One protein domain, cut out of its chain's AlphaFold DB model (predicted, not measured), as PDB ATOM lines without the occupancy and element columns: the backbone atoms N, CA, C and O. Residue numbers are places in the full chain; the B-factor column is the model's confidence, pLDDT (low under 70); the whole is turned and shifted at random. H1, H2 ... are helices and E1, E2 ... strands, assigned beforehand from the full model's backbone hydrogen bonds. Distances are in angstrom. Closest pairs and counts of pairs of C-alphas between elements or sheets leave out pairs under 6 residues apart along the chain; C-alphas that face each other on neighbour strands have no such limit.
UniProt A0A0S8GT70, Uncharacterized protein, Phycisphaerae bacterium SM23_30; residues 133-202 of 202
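Overview. This is residues 133 to 202 of the 202 residues of an uncharacterized protein of Phycisphaerae bacterium SM23_30 (UniProt A0A0S8GT70). A three-stranded sheet has helix H2 running along its strands over one face, the other face bare, in two layers; helix H1 packs steeply on H2, off the sheet. The 70 printed residues run H1 E1 H2 E2 E3, mixed helices and strands; the sheet, order E1 E2 E3, is mixed. The whole is compact, radius of gyration of the C-alphas 12.4 A, spanning 37 by 26 by 15 A.

Along the chain. E1 is residues 152 to 158, 20.2 A; E2 182 to 188, 19.5 A; E3 194 to 201, 20.5 A, ending at C-alpha 201 (7.181, 14.612, -29.240). H2 is 164 to 177, 20.3 A; H1 133 to 148, 23.2 A, starts at (-0.456, -6.652, -17.275).

Arrangement. E1 and E2 are parallel, N 155 to O 184 2.8 A. E2 and E3 form an antiparallel hairpin, N 185 to O 198 2.8 A. H2 is on the sheet, height 9.8 A, over E1 and E2; its closest C-alphas to E1 are Ala 167 and Val 155, 6.2 A. E1, H2, E2 are a strand-helix-strand unit, parallel strands joined through a helix, with a right-handed crossover. H1 and H2 touch, closest C-alphas Ala 142 and Ala 173, 4.3 A, at a steep tilt of 51 degrees, the same way. Every O i to N i+4 pair is within hydrogen-bond range in H2, 11 of 12 in H1.

Size, cuts and confidence. The farthest C-alphas, Leu 147 and Gln 191, are 37.0 A apart. The printed part has no cut, and its four links are tight. Residues 133 and 201 to 202 are under pLDDT 70.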
ATOM      1  N   GLN A 133      -0.178  -7.738 -18.211       69.88
ATOM      2  CA  GLN A 133      -0.456  -6.652 -17.275       69.88
ATOM      3  C   GLN A 133      -0.004  -5.298 -17.827       69.88
ATOM      4  O   GLN A 133      -0.703  -4.298 -17.682       69.88
ATOM      5  N   LEU A 134       1.154  -5.248 -18.489       78.00
ATOM      6  CA  LEU A 134       1.720  -4.010 -19.021       78.00
ATOM      7  C   LEU A 134       0.875  -3.477 -20.183       78.00
ATOM      8  O   LEU A 134       0.588  -2.280 -20.257       78.00
ATOM      9  N   ARG A 135       0.419  -4.386 -21.050       79.62
ATOM     10  CA  ARG A 135      -0.424  -4.062 -22.203       79.62
ATOM     11  C   ARG A 135      -1.760  -3.450 -21.790       79.62
ATOM     12  O   ARG A 135      -2.170  -2.453 -22.382       79.62
ATOM     13  N   PHE A 136      -2.376  -3.962 -20.723       84.50
ATOM     14  CA  PHE A 136      -3.592  -3.377 -20.157       84.50
ATOM     15  C   PHE A 136      -3.415  -1.895 -19.789       84.50
ATOM     16  O   PHE A 136      -4.267  -1.068 -20.125       84.50
ATOM     17  N   TYR A 137      -2.311  -1.531 -19.126       88.19
ATOM     18  CA  TYR A 137      -2.064  -0.139 -18.734       88.19
ATOM     19  C   TYR A 137      -1.807   0.773 -19.933       88.19
ATOM     20  O   TYR A 137      -2.322   1.890 -19.963       88.19
ATOM     21  N   ILE A 138      -1.070   0.288 -20.934       88.62
ATOM     22  CA  ILE A 138      -0.805   1.029 -22.172       88.62
ATOM     23  C   ILE A 138      -2.107   1.300 -22.926       88.62
ATOM     24  O   ILE A 138      -2.371   2.438 -23.301       88.62
ATOM     25  N   GLU A 139      -2.944   0.281 -23.124       88.38
ATOM     26  CA  GLU A 139      -4.214   0.418 -23.846       88.38
ATOM     27  C   GLU A 139      -5.186   1.336 -23.112       88.38
ATOM     28  O   GLU A 139      -5.824   2.199 -23.718       88.38
ATOM     29  N   LYS A 140      -5.267   1.195 -21.787       90.06
ATOM     30  CA  LYS A 140      -6.111   2.059 -20.966       90.06
ATOM     31  C   LYS A 140      -5.657   3.513 -21.043       90.06
ATOM     32  O   LYS A 140      -6.500   4.395 -21.195       90.06
ATOM     33  N   LEU A 141      -4.352   3.767 -20.958       90.00
ATOM     34  CA  LEU A 141      -3.806   5.118 -21.052       90.00
ATOM     35  C   LEU A 141      -3.990   5.702 -22.460       90.00
ATOM     36  O   LEU A 141      -4.453   6.833 -22.573       90.00
ATOM     37  N   ALA A 142      -3.736   4.923 -23.516       88.88
ATOM     38  CA  ALA A 142      -3.949   5.341 -24.904       88.88
ATOM     39  C   ALA A 142      -5.401   5.777 -25.133       88.88
ATOM     40  O   ALA A 142      -5.657   6.834 -25.702       88.88
ATOM     41  N   LYS A 143      -6.355   5.013 -24.591       88.38
ATOM     42  CA  LYS A 143      -7.783   5.321 -24.685       88.38
ATOM     43  C   LYS A 143      -8.183   6.576 -23.913       88.38
ATOM     44  O   LYS A 143      -9.050   7.319 -24.357       88.38
ATOM     45  N   ILE A 144      -7.559   6.832 -22.761       88.69
ATOM     46  CA  ILE A 144      -7.759   8.087 -22.021       88.69
ATOM     47  C   ILE A 144      -7.267   9.273 -22.857       88.69
ATOM     48  O   ILE A 144      -7.979  10.272 -22.946       88.69
ATOM     49  N   ILE A 145      -6.090   9.144 -23.476       86.44
ATOM     50  CA  ILE A 145      -5.492  10.180 -24.325       86.44
ATOM     51  C   ILE A 145      -6.391  10.464 -25.540       86.44
ATOM     52  O   ILE A 145      -6.714  11.622 -25.794       86.44
ATOM     53  N   GLU A 146      -6.852   9.417 -26.230       84.19
ATOM     54  CA  GLU A 146      -7.734   9.499 -27.403       84.19
ATOM     55  C   GLU A 146      -9.078  10.168 -27.078       84.19
ATOM     56  O   GLU A 146      -9.482  11.118 -27.745       84.19
ATOM     57  N   LEU A 147      -9.760   9.714 -26.020       85.44
ATOM     58  CA  LEU A 147     -11.115  10.171 -25.697       85.44
ATOM     59  C   LEU A 147     -11.181  11.600 -25.137       85.44
ATOM     60  O   LEU A 147     -12.265  12.178 -25.121       85.44
ATOM     61  N   ASN A 148     -10.073  12.151 -24.633       81.75
ATOM     62  CA  ASN A 148     -10.084  13.408 -23.872       81.75
ATOM     63  C   ASN A 148      -9.220  14.528 -24.470       81.75
ATOM     64  O   ASN A 148      -9.095  15.571 -23.831       81.75
ATOM     65  N   SER A 149      -8.629  14.341 -25.657       72.94
ATOM     66  CA  SER A 149      -7.853  15.376 -26.369       72.94
ATOM     67  C   SER A 149      -6.884  16.144 -25.451       72.94
ATOM     68  O   SER A 149      -6.952  17.370 -25.321       72.94
ATOM     69  N   LEU A 150      -6.016  15.413 -24.743       83.12
ATOM     70  CA  LEU A 150      -5.095  16.000 -23.765       83.12
ATOM     71  C   LEU A 150      -4.120  16.983 -24.435       83.12
ATOM     72  O   LEU A 150      -3.555  16.686 -25.483       83.12
ATOM     73  N   LYS A 151      -3.895  18.143 -23.803       82.75
ATOM     74  CA  LYS A 151      -2.965  19.174 -24.310       82.75
ATOM     75  C   LYS A 151      -1.495  18.829 -24.056       82.75
ATOM     76  O   LYS A 151      -0.638  19.153 -24.872       82.75
ATOM     77  N   SER A 152      -1.210  18.216 -22.913       87.25
ATOM     78  CA  SER A 152       0.130  17.807 -22.499       87.25
ATOM     79  C   SER A 152       0.060  16.607 -21.561       87.25
ATOM     80  O   SER A 152      -0.969  16.354 -20.925       87.25
ATOM     81  N   LEU A 153       1.165  15.871 -21.478       88.50
ATOM     82  CA  LEU A 153       1.360  14.780 -20.534       88.50
ATOM     83  C   LEU A 153       2.727  14.951 -19.871       88.50
ATOM     84  O   LEU A 153       3.736  14.962 -20.561       88.50
ATOM     85  N   THR A 154       2.770  15.041 -18.545       92.06
ATOM     86  CA  THR A 154       4.029  15.096 -17.787       92.06
ATOM     87  C   THR A 154       4.138  13.844 -16.927       92.06
ATOM     88  O   THR A 154       3.232  13.543 -16.150       92.06
ATOM     89  N   VAL A 155       5.238  13.107 -17.059       91.94
ATOM     90  CA  VAL A 155       5.575  11.959 -16.217       91.94
ATOM     91  C   VAL A 155       6.776  12.317 -15.368       91.94
ATOM     92  O   VAL A 155       7.826  12.698 -15.869       91.94
ATOM     93  N   VAL A 156       6.599  12.167 -14.062       92.81
ATOM     94  CA  VAL A 156       7.656  12.340 -13.075       92.81
ATOM     95  C   VAL A 156       8.030  10.965 -12.548       92.81
ATOM     96  O   VAL A 156       7.157  10.205 -12.125       92.81
ATOM     97  N   HIS A 157       9.316  10.634 -12.568       90.94
ATOM     98  CA  HIS A 157       9.821   9.378 -12.034       90.94
ATOM     99  C   HIS A 157      11.161   9.580 -11.325       90.94
ATOM    100  O   HIS A 157      11.895  10.526 -11.593       90.94
ATOM    101  N   MET A 158      11.493   8.681 -10.404       91.00
ATOM    102  CA  MET A 158      12.796   8.695  -9.740       91.00
ATOM    103  C   MET A 158      13.876   8.026 -10.608       91.00
ATOM    104  O   MET A 158      13.553   7.225 -11.487       91.00
ATOM    105  N   GLU A 159      15.156   8.297 -10.334       91.31
ATOM    106  CA  GLU A 159      16.324   7.710 -11.018       91.31
ATOM    107  C   GLU A 159      16.508   6.199 -10.781       91.31
ATOM    108  O   GLU A 159      17.375   5.560 -11.378       91.31
ATOM    109  N   VAL A 160      15.686   5.605  -9.914       87.62
ATOM    110  CA  VAL A 160      15.729   4.177  -9.606       87.62
ATOM    111  C   VAL A 160      15.121   3.339 -10.740       87.62
ATOM    112  O   VAL A 160      14.083   3.704 -11.299       87.62
ATOM    113  N   PRO A 161      15.702   2.165 -11.055       78.88
ATOM    114  CA  PRO A 161      15.319   1.351 -12.212       78.88
ATOM    115  C   PRO A 161      13.837   0.938 -12.224       78.88
ATOM    116  O   PRO A 161      13.249   0.781 -13.291       78.88
ATOM    117  N   CYS A 162      13.200   0.813 -11.057       77.50
ATOM    118  CA  CYS A 162      11.787   0.445 -10.948       77.50
ATOM    119  C   CYS A 162      10.808   1.557 -11.369       77.50
ATOM    120  O   CYS A 162       9.658   1.259 -11.687       77.50
ATOM    121  N   CYS A 163      11.233   2.824 -11.409       80.81
ATOM    122  CA  CYS A 163      10.350   3.954 -11.711       80.81
ATOM    123  C   CYS A 163      10.266   4.286 -13.211       80.81
ATOM    124  O   CYS A 163       9.300   4.915 -13.646       80.81
ATOM    125  N   PHE A 164      11.205   3.799 -14.029       82.25
ATOM    126  CA  PHE A 164      11.232   4.058 -15.478       82.25
ATOM    127  C   PHE A 164      10.074   3.409 -16.246       82.25
ATOM    128  O   PHE A 164       9.766   3.814 -17.371       82.25
ATOM    129  N   GLN A 165       9.390   2.430 -15.645       83.75
ATOM    130  CA  GLN A 165       8.281   1.739 -16.296       83.75
ATOM    131  C   GLN A 165       7.114   2.684 -16.619       83.75
ATOM    132  O   GLN A 165       6.444   2.506 -17.635       83.75
ATOM    133  N   MET A 166       6.886   3.716 -15.801       86.00
ATOM    134  CA  MET A 166       5.820   4.696 -16.044       86.00
ATOM    135  C   MET A 166       6.081   5.516 -17.306       86.00
ATOM    136  O   MET A 166       5.188   5.663 -18.140       86.00
ATOM    137  N   ALA A 167       7.322   5.972 -17.491       85.50
ATOM    138  CA  ALA A 167       7.727   6.675 -18.702       85.50
ATOM    139  C   ALA A 167       7.600   5.770 -19.938       85.50
ATOM    140  O   ALA A 167       7.150   6.212 -20.993       85.50
ATOM    141  N   HIS A 168       7.924   4.482 -19.805       84.81
ATOM    142  CA  HIS A 168       7.760   3.507 -20.883       84.81
ATOM    143  C   HIS A 168       6.288   3.301 -21.284       84.81
ATOM    144  O   HIS A 168       5.967   3.353 -22.472       84.81
ATOM    145  N   ILE A 169       5.388   3.132 -20.306       88.94
ATOM    146  CA  ILE A 169       3.942   2.996 -20.548       88.94
ATOM    147  C   ILE A 169       3.390   4.245 -21.226       88.94
ATOM    148  O   ILE A 169       2.676   4.127 -22.218       88.94
ATOM    149  N   ALA A 170       3.733   5.429 -20.712       88.75
ATOM    150  CA  ALA A 170       3.292   6.695 -21.281       88.75
ATOM    151  C   ALA A 170       3.725   6.825 -22.744       88.75
ATOM    152  O   ALA A 170       2.874   7.013 -23.606       88.75
ATOM    153  N   ARG A 171       5.008   6.607 -23.055       85.94
ATOM    154  CA  ARG A 171       5.512   6.662 -24.439       85.94
ATOM    155  C   ARG A 171       4.783   5.697 -25.374       85.94
ATOM    156  O   ARG A 171       4.404   6.084 -26.475       85.94
ATOM    157  N   GLN A 172       4.556   4.455 -24.948       86.44
ATOM    158  CA  GLN A 172       3.845   3.474 -25.778       86.44
ATOM    159  C   GLN A 172       2.359   3.801 -25.944       86.44
ATOM    160  O   GLN A 172       1.794   3.565 -27.010       86.44
ATOM    161  N   ALA A 173       1.723   4.358 -24.913       87.75
ATOM    162  CA  ALA A 173       0.330   4.778 -24.975       87.75
ATOM    163  C   ALA A 173       0.132   5.952 -25.941       87.75
ATOM    164  O   ALA A 173      -0.847   5.962 -26.682       87.75
ATOM    165  N   LEU A 174       1.078   6.894 -25.971       85.75
ATOM    166  CA  LEU A 174       1.099   8.015 -26.914       85.75
ATOM    167  C   LEU A 174       1.264   7.548 -28.359       85.75
ATOM    168  O   LEU A 174       0.451   7.881 -29.215       85.75
ATOM    169  N   ALA A 175       2.257   6.692 -28.612       82.25
ATOM    170  CA  ALA A 175       2.475   6.126 -29.941       82.25
ATOM    171  C   ALA A 175       1.243   5.357 -30.457       82.25
ATOM    172  O   ALA A 175       0.985   5.321 -31.657       82.25
ATOM    173  N   ARG A 176       0.464   4.750 -29.552       81.75
ATOM    174  CA  ARG A 176      -0.775   4.036 -29.888       81.75
ATOM    175  C   ARG A 176      -2.004   4.932 -30.019       81.75
ATOM    176  O   ARG A 176      -2.906   4.560 -30.762       81.75
ATOM    177  N   SER A 177      -2.083   6.055 -29.305       79.38
ATOM    178  CA  SER A 177      -3.241   6.957 -29.387       79.38
ATOM    179  C   SER A 177      -3.265   7.765 -30.686       79.38
ATOM    180  O   SER A 177      -4.308   8.309 -31.037       79.38
ATOM    181  N   GLY A 178      -2.133   7.852 -31.399       70.69
ATOM    182  CA  GLY A 178      -2.018   8.563 -32.676       70.69
ATOM    183  C   GLY A 178      -2.151  10.085 -32.556       70.69
ATOM    184  O   GLY A 178      -2.289  10.773 -33.567       70.69
ATOM    185  N   LEU A 179      -2.134  10.617 -31.332       74.62
ATOM    186  CA  LEU A 179      -2.224  12.045 -31.052       74.62
ATOM    187  C   LEU A 179      -0.825  12.628 -30.863       74.62
ATOM    188  O   LEU A 179      -0.065  12.151 -30.027       74.62
ATOM    189  N   ASN A 180      -0.540  13.710 -31.591       70.94
ATOM    190  CA  ASN A 180       0.656  14.514 -31.370       70.94
ATOM    191  C   ASN A 180       0.441  15.375 -30.124       70.94
ATOM    192  O   ASN A 180      -0.349  16.323 -30.155       70.94
ATOM    193  N   LEU A 181       1.122  15.048 -29.030       80.31
ATOM    194  CA  LEU A 181       1.061  15.829 -27.797       80.31
ATOM    195  C   LEU A 181       2.430  15.998 -27.153       80.31
ATOM    196  O   LEU A 181       3.314  15.150 -27.266       80.31
ATOM    197  N   ASN A 182       2.576  17.113 -26.445       80.94
ATOM    198  CA  ASN A 182       3.803  17.428 -25.732       80.94
ATOM    199  C   ASN A 182       3.922  16.500 -24.521       80.94
ATOM    200  O   ASN A 182       3.129  16.604 -23.579       80.94
ATOM    201  N   PHE A 183       4.900  15.596 -24.565       87.88
ATOM    202  CA  PHE A 183       5.205  14.681 -23.478       87.88
ATOM    203  C   PHE A 183       6.480  15.120 -22.754       87.88
ATOM    204  O   PHE A 183       7.542  15.207 -23.359       87.88
ATOM    205  N   GLU A 184       6.383  15.400 -21.459       91.06
ATOM    206  CA  GLU A 184       7.520  15.758 -20.609       91.06
ATOM    207  C   GLU A 184       7.872  14.607 -19.666       91.06
ATOM    208  O   GLU A 184       7.021  14.109 -18.934       91.06
ATOM    209  N   ASP A 185       9.138  14.209 -19.670       90.88
ATOM    210  CA  ASP A 185       9.707  13.160 -18.828       90.88
ATOM    211  C   ASP A 185      10.703  13.793 -17.844       90.88
ATOM    212  O   ASP A 185      11.754  14.303 -18.255       90.88
ATOM    213  N   ILE A 186      10.348  13.814 -16.556       93.75
ATOM    214  CA  ILE A 186      11.120  14.436 -15.474       93.75
ATOM    215  C   ILE A 186      11.685  13.343 -14.568       93.75
ATOM    216  O   ILE A 186      10.938  12.598 -13.931       93.75
ATOM    217  N   THR A 187      13.010  13.297 -14.457       92.12
ATOM    218  CA  THR A 187      13.729  12.391 -13.563       92.12
ATOM    219  C   THR A 187      14.181  13.121 -12.297       92.12
ATOM    220  O   THR A 187      14.856  14.152 -12.376       92.12
ATOM    221  N   ILE A 188      13.839  12.559 -11.138       94.38
ATOM    222  CA  ILE A 188      14.210  13.047  -9.801       94.38
ATOM    223  C   ILE A 188      15.231  12.088  -9.167       94.38
ATOM    224  O   ILE A 188      15.056  10.871  -9.245       94.38
ATOM    225  N   ASP A 189      16.290  12.606  -8.547       92.81
ATOM    226  CA  ASP A 189      17.249  11.791  -7.788       92.81
ATOM    227  C   ASP A 189      16.688  11.315  -6.433       92.81
ATOM    228  O   ASP A 189      15.574  11.653  -6.020       92.81
ATOM    229  N   LEU A 190      17.464  10.507  -5.710       91.31
ATOM    230  CA  LEU A 190      17.099  10.055  -4.361       91.31
ATOM    231  C   LEU A 190      17.038  11.185  -3.313       91.31
ATOM    232  O   LEU A 190      16.489  10.983  -2.230       91.31
ATOM    233  N   GLN A 191      17.602  12.354  -3.608       92.62
ATOM    234  CA  GLN A 191      17.647  13.531  -2.740       92.62
ATOM    235  C   GLN A 191      16.508  14.523  -3.030       92.62
ATOM    236  O   GLN A 191      16.349  15.500  -2.298       92.62
ATOM    237  N   GLY A 192      15.685  14.260  -4.048       89.31
ATOM    238  CA  GLY A 192      14.567  15.109  -4.448       89.31
ATOM    239  C   GLY A 192      14.931  16.212  -5.444       89.31
ATOM    240  O   GLY A 192      14.078  17.050  -5.740       89.31
ATOM    241  N   ASN A 193      16.152  16.230  -5.985       93.62
ATOM    242  CA  ASN A 193      16.544  17.179  -7.020       93.62
ATOM    243  C   ASN A 193      16.133  16.671  -8.404       93.62
ATOM    244  O   ASN A 193      16.205  15.480  -8.710       93.62
ATOM    245  N   VAL A 194      15.745  17.597  -9.279       95.56
ATOM    246  CA  VAL A 194      15.502  17.283 -10.689       95.56
ATOM    247  C   VAL A 194      16.845  17.153 -11.393       95.56
ATOM    248  O   VAL A 194      17.579  18.131 -11.522       95.56
ATOM    249  N   ILE A 195      17.147  15.951 -11.871       92.94
ATOM    250  CA  ILE A 195      18.400  15.669 -12.579       92.94
ATOM    251  C   ILE A 195      18.236  15.703 -14.096       92.94
ATOM    252  O   ILE A 195      19.214  15.907 -14.816       92.94
ATOM    253  N   LYS A 196      17.013  15.506 -14.607       89.31
ATOM    254  CA  LYS A 196      16.760  15.496 -16.049       89.31
ATOM    255  C   LYS A 196      15.321  15.878 -16.376       89.31
ATOM    256  O   LYS A 196      14.400  15.331 -15.786       89.31
ATOM    257  N   THR A 197      15.146  16.735 -17.377       91.94
ATOM    258  CA  THR A 197      13.847  17.024 -18.001       91.94
ATOM    259  C   THR A 197      13.994  16.861 -19.502       91.94
ATOM    260  O   THR A 197      14.890  17.450 -20.106       91.94
ATOM    261  N   GLN A 198      13.148  16.033 -20.107       86.75
ATOM    262  CA  GLN A 198      13.139  15.800 -21.548       86.75
ATOM    263  C   GLN A 198      11.729  15.983 -22.088       86.75
ATOM    264  O   GLN A 198      10.810  15.296 -21.655       86.75
ATOM    265  N   THR A 199      11.575  16.863 -23.070       84.94
ATOM    266  CA  THR A 199      10.347  16.943 -23.857       84.94
ATOM    267  C   THR A 199      10.498  16.034 -25.069       84.94
ATOM    268  O   THR A 199      11.409  16.202 -25.877       84.94
ATOM    269  N   LEU A 200       9.623  15.044 -25.176       72.12
ATOM    270  CA  LEU A 200       9.542  14.110 -26.285       72.12
ATOM    271  C   LEU A 200       8.246  14.407 -27.044       72.12
ATOM    272  O   LEU A 200       7.171  14.474 -26.455       72.12
ATOM    273  N   SER A 201       8.345  14.599 -28.354       60.69
ATOM    274  CA  SER A 201       7.181  14.612 -29.240       60.69
ATOM    275  C   SER A 201       7.000  13.210 -29.812       60.69
ATOM    276  O   SER A 201       7.942  12.675 -30.406       60.69
ATOM    277  N   ALA A 202       5.823  12.630 -29.605       54.72
ATOM    278  CA  ALA A 202       5.361  11.410 -30.262       54.72
ATOM    279  C   ALA A 202       4.316  11.770 -31.318       54.72
ATOM    280  O   ALA A 202       3.510  12.683 -31.018       54.72
TER     281      ALA A 202